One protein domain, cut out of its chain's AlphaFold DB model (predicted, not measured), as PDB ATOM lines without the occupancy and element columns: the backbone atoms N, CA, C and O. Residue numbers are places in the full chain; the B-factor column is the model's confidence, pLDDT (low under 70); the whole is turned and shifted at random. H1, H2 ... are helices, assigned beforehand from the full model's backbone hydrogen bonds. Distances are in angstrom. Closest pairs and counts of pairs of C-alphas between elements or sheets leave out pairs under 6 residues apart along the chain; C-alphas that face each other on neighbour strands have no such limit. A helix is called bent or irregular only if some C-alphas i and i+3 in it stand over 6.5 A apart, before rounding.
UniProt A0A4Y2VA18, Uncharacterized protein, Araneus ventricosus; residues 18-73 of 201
ATOM      1  N   ILE A  18      40.072  18.646  16.913       86.69
ATOM      2  CA  ILE A  18      39.453  19.783  16.213       86.69
ATOM      3  C   ILE A  18      38.165  19.382  15.481       86.69
ATOM      4  O   ILE A  18      37.170  20.099  15.524       86.69
ATOM      5  N   THR A  19      38.142  18.191  14.875       86.56
ATOM      6  CA  THR A  19      36.950  17.697  14.168       86.56
ATOM      7  C   THR A  19      35.827  17.376  15.154       86.56
ATOM      8  O   THR A  19      34.676  17.721  14.902       86.56
ATOM      9  N   LYS A  20      36.157  16.773  16.308       86.06
ATOM     10  CA  LYS A  20      35.192  16.578  17.400       86.06
ATOM     11  C   LYS A  20      34.657  17.913  17.905       86.06
ATOM     12  O   LYS A  20      33.451  18.048  18.044       86.06
ATOM     13  N   TYR A  21      35.527  18.893  18.140       88.75
ATOM     14  CA  TYR A  21      35.125  20.212  18.625       88.75
ATOM     15  C   TYR A  21      34.139  20.898  17.677       88.75
ATOM     16  O   TYR A  21      33.059  21.266  18.117       88.75
ATOM     17  N   ASN A  22      34.451  20.982  16.380       87.75
ATOM     18  CA  ASN A  22      33.561  21.597  15.388       87.75
ATOM     19  C   ASN A  22      32.196  20.902  15.337       87.75
ATOM     20  O   ASN A  22      31.160  21.552  15.250       87.75
ATOM     21  N   TYR A  23      32.202  19.573  15.431       84.00
ATOM     22  CA  TYR A  23      30.985  18.778  15.441       84.00
ATOM     23  C   TYR A  23      30.114  19.044  16.680       84.00
ATOM     24  O   TYR A  23      28.891  19.131  16.590       84.00
ATOM     25  N   CYS A  24      30.746  19.156  17.848       83.06
ATOM     26  CA  CYS A  24      30.054  19.363  19.119       83.06
ATOM     27  C   CYS A  24      29.619  20.815  19.303       83.06
ATOM     28  O   CYS A  24      28.549  21.056  19.848       83.06
ATOM     29  N   GLY A  25      30.417  21.771  18.825       82.06
ATOM     30  CA  GLY A  25      30.110  23.197  18.881       82.06
ATOM     31  C   GLY A  25      28.842  23.562  18.108       82.06
ATOM     32  O   GLY A  25      28.093  24.414  18.562       82.06
ATOM     33  N   ASP A  26      28.549  22.870  17.003       76.19
ATOM     34  CA  ASP A  26      27.313  23.068  16.225       76.19
ATOM     35  C   ASP A  26      26.063  22.474  16.905       76.19
ATOM     36  O   ASP A  26      24.938  22.891  16.651       76.19
ATOM     37  N   ARG A  27      26.245  21.487  17.793       78.62
ATOM     38  CA  ARG A  27      25.150  20.704  18.403       78.62
ATOM     39  C   ARG A  27      24.996  20.902  19.903       78.62
ATOM     40  O   ARG A  27      24.191  20.217  20.539       78.62
ATOM     41  N   ILE A  28      25.768  21.814  20.476       82.81
ATOM     42  CA  ILE A  28      25.681  22.131  21.892       82.81
ATOM     43  C   ILE A  28      24.319  22.773  22.190       82.81
ATOM     44  O   ILE A  28      23.849  23.652  21.469       82.81
ATOM     45  N   ALA A  29      23.655  22.313  23.251       81.62
ATOM     46  CA  ALA A  29      22.395  22.911  23.682       81.62
ATOM     47  C   ALA A  29      22.628  24.372  24.116       81.62
ATOM     48  O   ALA A  29      23.655  24.652  24.742       81.62
ATOM     49  N   PRO A  30      21.687  25.300  23.858       82.12
ATOM     50  CA  PRO A  30      21.857  26.715  24.197       82.12
ATOM     51  C   PRO A  30      22.088  26.944  25.701       82.12
ATOM     52  O   PRO A  30      22.870  27.810  26.077       82.12
ATOM     53  N   GLU A  31      21.481  26.116  26.556       82.31
ATOM     54  CA  GLU A  31      21.725  26.111  28.004       82.31
ATOM     55  C   GLU A  31      23.188  25.782  28.340       82.31
ATOM     56  O   GLU A  31      23.824  26.481  29.122       82.31
ATOM     57  N   ALA A  32      23.756  24.756  27.699       81.19
ATOM     58  CA  ALA A  32      25.148  24.363  27.900       81.19
ATOM     59  C   ALA A  32      26.117  25.413  27.338       81.19
ATOM     60  O   ALA A  32      27.138  25.706  27.956       81.19
ATOM     61  N   ALA A  33      25.779  26.018  26.195       84.94
ATOM     62  CA  ALA A  33      26.579  27.072  25.581       84.94
ATOM     63  C   ALA A  33      26.702  28.312  26.476       84.94
ATOM     64  O   ALA A  33      27.772  28.915  26.547       84.94
ATOM     65  N   ALA A  34      25.636  28.654  27.206       87.19
ATOM     66  CA  ALA A  34      25.635  29.765  28.157       87.19
ATOM     67  C   ALA A  34      26.563  29.533  29.365       87.19
ATOM     68  O   ALA A  34      27.043  30.496  29.960       87.19
ATOM     69  N   ILE A  35      26.846  28.274  29.718       86.88
ATOM     70  CA  ILE A  35      27.696  27.901  30.863       86.88
ATOM     71  C   ILE A  35      29.192  27.964  30.507       86.88
ATOM     72  O   ILE A  35      30.033  28.221  31.372       86.88
ATOM     73  N   VAL A  36      29.546  27.727  29.238       88.00
ATOM     74  CA  VAL A  36      30.941  27.665  28.764       88.00
ATOM     75  C   VAL A  36      31.232  28.587  27.560       88.00
ATOM     76  O   VAL A  36      31.814  28.132  26.572       88.00
ATOM     77  N   PRO A  37      30.869  29.887  27.597       88.69
ATOM     78  CA  PRO A  37      31.057  30.783  26.453       88.69
ATOM     79  C   PRO A  37      32.539  30.978  26.097       88.69
ATOM     80  O   PRO A  37      32.888  31.099  24.927       88.69
ATOM     81  N   ASP A  38      33.425  30.942  27.091       89.44
ATOM     82  CA  ASP A  38      34.878  31.034  26.937       89.44
ATOM     83  C   ASP A  38      35.464  29.848  26.156       89.44
ATOM     84  O   ASP A  38      36.283  30.041  25.258       89.44
ATOM     85  N   ALA A  39      35.002  28.628  26.436       86.94
ATOM     86  CA  ALA A  39      35.450  27.421  25.742       86.94
ATOM     87  C   ALA A  39      34.944  27.343  24.285       86.94
ATOM     88  O   ALA A  39      35.514  26.618  23.465       86.94
ATOM     89  N   ILE A  40      33.882  28.086  23.952       86.44
ATOM     90  CA  ILE A  40      33.320  28.173  22.595       86.44
ATOM     91  C   ILE A  40      33.980  29.301  21.796       86.44
ATOM     92  O   ILE A  40      34.383  29.108  20.654       86.44
ATOM     93  N   VAL A  41      34.104  30.491  22.386       89.19
ATOM     94  CA  VAL A  41      34.646  31.674  21.700       89.19
ATOM     95  C   VAL A  41      36.170  31.599  21.570       89.19
ATOM     96  O   VAL A  41      36.736  32.050  20.576       89.19
ATOM     97  N   SER A  42      36.838  31.004  22.555       86.62
ATOM     98  CA  SER A  42      38.296  30.905  22.633       86.62
ATOM     99  C   SER A  42      38.730  29.505  23.087       86.62
ATOM    100  O   SER A  42      39.129  29.317  24.239       86.62
ATOM    101  N   PRO A  43      38.641  28.491  22.207       86.56
ATOM    102  CA  PRO A  43      39.056  27.135  22.544       86.56
ATOM    103  C   PRO A  43      40.581  26.995  22.652       86.56
ATOM    104  O   PRO A  43      41.347  27.802  22.120       86.56
ATOM    105  N   ASP A  44      41.024  25.917  23.308       91.06
ATOM    106  CA  ASP A  44      42.441  25.550  23.357       91.06
ATOM    107  C   ASP A  44      42.950  25.189  21.950       91.06
ATOM    108  O   ASP A  44      42.235  24.586  21.147       91.06
ATOM    109  N   ARG A  45      44.200  25.554  21.652       85.38
ATOM    110  CA  ARG A  45      44.842  25.307  20.356       85.38
ATOM    111  C   ARG A  45      45.224  23.849  20.154       85.38
ATOM    112  O   ARG A  45      45.224  23.396  19.012       85.38
ATOM    113  N   MET A  46      45.576  23.140  21.227       88.88
ATOM    114  CA  MET A  46      46.070  21.766  21.126       88.88
ATOM    115  C   MET A  46      44.924  20.759  21.168       88.88
ATOM    116  O   MET A  46      44.801  19.943  20.255       88.88
ATOM    117  N   ASP A  47      44.041  20.851  22.166       91.56
ATOM    118  CA  ASP A  47      42.929  19.911  22.324       91.56
ATOM    119  C   ASP A  47      41.592  20.611  22.628       91.56
ATOM    120  O   ASP A  47      41.033  20.481  23.725       91.56
ATOM    121  N   PRO A  48      40.995  21.285  21.627       90.81
ATOM    122  CA  PRO A  48      39.787  22.092  21.812       90.81
ATOM    123  C   PRO A  48      38.592  21.280  22.338       90.81
ATOM    124  O   PRO A  48      37.842  21.742  23.196       90.81
ATOM    125  N   TYR A  49      38.431  20.030  21.887       89.25
ATOM    126  CA  TYR A  49      37.359  19.145  22.360       89.25
ATOM    127  C   TYR A  49      37.540  18.718  23.821       89.25
ATOM    128  O   TYR A  49      36.561  18.626  24.560       89.25
ATOM    129  N   LYS A  50      38.781  18.451  24.246       89.62
ATOM    130  CA  LYS A  50      39.070  18.059  25.629       89.62
ATOM    131  C   LYS A  50      38.780  19.225  26.568       89.62
ATOM    132  O   LYS A  50      38.052  19.037  27.538       89.62
ATOM    133  N   HIS A  51      39.255  20.418  26.209       90.50
ATOM    134  CA  HIS A  51      38.987  21.647  26.949       90.50
ATOM    135  C   HIS A  51      37.480  21.909  27.096       90.50
ATOM    136  O   HIS A  51      36.996  22.098  28.210       90.50
ATOM    137  N   LEU A  52      36.719  21.831  25.997       88.38
ATOM    138  CA  LEU A  52      35.263  22.006  26.025       88.38
ATOM    139  C   LEU A  52      34.580  20.963  26.923       88.38
ATOM    140  O   LEU A  52      33.712  21.306  27.726       88.38
ATOM    141  N   LYS A  53      34.982  19.693  26.821       87.06
ATOM    142  CA  LYS A  53      34.408  18.606  27.621       87.06
ATOM    143  C   LYS A  53      34.661  18.806  29.118       87.06
ATOM    144  O   LYS A  53      33.742  18.648  29.917       87.06
ATOM    145  N   GLU A  54      35.885  19.160  29.498       89.19
ATOM    146  CA  GLU A  54      36.260  19.415  30.892       89.19
ATOM    147  C   GLU A  54      35.556  20.652  31.456       89.19
ATOM    148  O   GLU A  54      35.054  20.610  32.580       89.19
ATOM    149  N   ALA A  55      35.447  21.726  30.668       89.12
ATOM    150  CA  ALA A  55      34.735  22.938  31.062       89.12
ATOM    151  C   ALA A  55      33.258  22.653  31.383       89.12
ATOM    152  O   ALA A  55      32.743  23.139  32.391       89.12
ATOM    153  N   ILE A  56      32.598  21.823  30.570       86.75
ATOM    154  CA  ILE A  56      31.199  21.434  30.788       86.75
ATOM    155  C   ILE A  56      31.065  20.548  32.026       86.75
ATOM    156  O   ILE A  56      30.192  20.801  32.848       86.75
ATOM    157  N   ILE A  57      31.949  19.564  32.212       87.19
ATOM    158  CA  ILE A  57      31.938  18.702  33.407       87.19
ATOM    159  C   ILE A  57      32.135  19.528  34.683       87.19
ATOM    160  O   ILE A  57      31.481  19.274  35.687       87.19
ATOM    161  N   LYS A  58      33.029  20.521  34.651       86.62
ATOM    162  CA  LYS A  58      33.368  21.334  35.822       86.62
ATOM    163  C   LYS A  58      32.269  22.330  36.201       86.62
ATOM    164  O   LYS A  58      32.121  22.634  37.381       86.62
ATOM    165  N   ARG A  59      31.570  22.901  35.215       86.19
ATOM    166  CA  ARG A  59      30.623  24.012  35.426       86.19
ATOM    167  C   ARG A  59      29.155  23.587  35.397       86.19
ATOM    168  O   ARG A  59      28.317  24.325  35.904       86.19
ATOM    169  N   CYS A  60      28.830  22.428  34.825       78.06
ATOM    170  CA  CYS A  60      27.473  21.894  34.848       78.06
ATOM    171  C   CYS A  60      27.219  21.122  36.150       78.06
ATOM    172  O   CYS A  60      27.978  20.223  36.499       78.06
ATOM    173  N   GLY A  61      26.124  21.443  36.843       73.38
ATOM    174  CA  GLY A  61      25.651  20.654  37.982       73.38
ATOM    175  C   GLY A  61      25.199  19.246  37.571       73.38
ATOM    176  O   GLY A  61      24.870  18.996  36.405       73.38
ATOM    177  N   GLU A  62      25.155  18.326  38.537       72.88
ATOM    178  CA  GLU A  62      24.854  16.899  38.319       72.88
ATOM    179  C   GLU A  62      23.507  16.653  37.621       72.88
ATOM    180  O   GLU A  62      23.379  15.710  36.837       72.88
ATOM    181  N   SER A  63      22.521  17.529  37.845       72.19
ATOM    182  CA  SER A  63      21.156  17.399  37.321       72.19
ATOM    183  C   SER A  63      21.073  17.392  35.789       72.19
ATOM    184  O   SER A  63      20.247  16.666  35.239       72.19
ATOM    185  N   ASN A  64      21.953  18.127  35.095       70.38
ATOM    186  CA  ASN A  64      21.903  18.298  33.633       70.38
ATOM    187  C   ASN A  64      23.158  17.779  32.903       70.38
ATOM    188  O   ASN A  64      23.210  17.754  31.673       70.38
ATOM    189  N   LEU A  65      24.162  17.285  33.633       78.94
ATOM    190  CA  LEU A  65      25.436  16.843  33.054       78.94
ATOM    191  C   LEU A  65      25.258  15.657  32.089       78.94
ATOM    192  O   LEU A  65      25.892  15.594  31.035       78.94
ATOM    193  N   THR A  66      24.352  14.728  32.403       77.62
ATOM    194  CA  THR A  66      24.149  13.516  31.593       77.62
ATOM    195  C   THR A  66      23.504  13.825  30.237       77.62
ATOM    196  O   THR A  66      23.884  13.235  29.222       77.62
ATOM    197  N   SER A  67      22.536  14.746  30.184       76.00
ATOM    198  CA  SER A  67      21.905  15.171  28.926       76.00
ATOM    199  C   SER A  67      22.877  15.992  28.075       76.00
ATOM    200  O   SER A  67      22.982  15.751  26.871       76.00
ATOM    201  N   MET A  68      23.662  16.879  28.696       77.44
ATOM    202  CA  MET A  68      24.675  17.670  27.997       77.44
ATOM    203  C   MET A  68      25.779  16.795  27.395       77.44
ATOM    204  O   MET A  68      26.071  16.926  26.211       77.44
ATOM    205  N   ILE A  69      26.340  15.838  28.146       79.25
ATOM    206  CA  ILE A  69      27.392  14.946  27.627       79.25
ATOM    207  C   ILE A  69      26.888  14.068  26.476       79.25
ATOM    208  O   ILE A  69      27.632  13.832  25.524       79.25
ATOM    209  N   ARG A  70      25.630  13.610  26.512       76.62
ATOM    210  CA  ARG A  70      25.044  12.856  25.390       76.62
ATOM    211  C   ARG A  70      25.014  13.677  24.098       76.62
ATOM    212  O   ARG A  70      25.295  13.117  23.042       76.62
ATOM    213  N   ASN A  71      24.756  14.981  24.189       73.62
ATOM    214  CA  ASN A  71      24.741  15.892  23.041       73.62
ATOM    215  C   ASN A  71      26.150  16.286  22.552       73.62
ATOM    216  O   ASN A  71      26.302  16.714  21.411       73.62
ATOM    217  N   LEU A  72      27.184  16.100  23.381       76.31
ATOM    218  CA  LEU A  72      28.594  16.318  23.026       76.31
ATOM    219  C   LEU A  72      29.255  15.117  22.348       76.31
ATOM    220  O   LEU A  72      30.425  15.192  21.979       76.31
ATOM    221  N   ASN A  73      28.568  13.987  22.205       74.06
ATOM    222  CA  ASN A  73      29.149  12.875  21.470       74.06
ATOM    223  C   ASN A  73      28.998  13.120  19.964       74.06
ATOM    224  O   ASN A  73      27.880  13.356  19.492       74.06
TER     225      ASN A  73
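This is residues 18 to 73 of the 201 residues of an uncharacterized protein of Araneus ventricosus (UniProt A0A4Y2VA18). Three helices, H1, H4 and H5, make the sides of a rough triangle: H1 packs on the first part of H4, H5 folds back from the far end of H4, and Asn 71 of H5 comes near Arg 27 of H1 without a firm contact. The two short helices H2 and H3 cover one side of this triangle and both reach H4. The printed part has 56 residues with five named helices, in the order H1, H2, H3, H4, H5, and no named strand; the class is all helix. It is compact, with a radius of gyration of the C-alphas of 10.1 A, and elongated, spanning 30 by 17 by 16 A.

H1, residues 18 to 27, touches H4, residues 48 to 59, of which 48 to 52 alone take part; the closest C-alphas, of Tyr 21 and Tyr 49, are 4.5 A apart, and the helices run the same way at a steep tilt of 48 degrees. H2, residues 30 to 35, only just touches H4, with 3 pairs of C-alphas within 8 A and residues 56 to 59 of H4 alone; the closest, of Ile 35 and Arg 59, are 6.7 A apart, and the lines are about perpendicular at 80 degrees. H3, residues 37 to 41, touches H4, the closest C-alphas being those of Ala 39 and Leu 52 at 5.4 A. H4 is the hub, touching four helices. H5, residues 62 to 71, forms a helical hairpin with H4, opposite ways at a shallow tilt of 22 degrees; they only just touch, with 3 pairs within 8 A, residues 53 to 57 of H4 alone taking part, and the closest C-alphas, of Ile 57 and Leu 65, are 6.8 A apart. The packing is mostly crossed, but only just: of three touching pairs with a tilt, one is shallow. H1 and H5 are close but not clearly touching, the closest C-alphas, of Arg 27 and Asn 71, being 6.7 A apart. H3 and H5 are apart. Every O i to N i+4 pair is within hydrogen-bond range in H3 and H4, against 5 of 6 in H1, 1 of 2 in H2 and 4 of 6 in H5.

H1 begins at C-alpha 18, (39.453, 19.783, 16.213), and is 14.5 A long. H2 measures 8.9 A and H3 6.0 A. H4, the longest by residues, covers 16.5 A from C-alpha 48 at (39.787, 22.092, 21.812). H5, 15.3 A, ends at C-alpha 71, (24.741, 15.892, 23.041); it is irregular, with C-alphas 63 and 66 at 7.5 A.

The C-alphas farthest apart, of Arg 45 and Ser 63, are 30.2 A apart. The printed part has no cut. The link from H3 to H4 is short; the other links are tight. The mean pLDDT of the printed part is 83.7, and no printed residue is under 70.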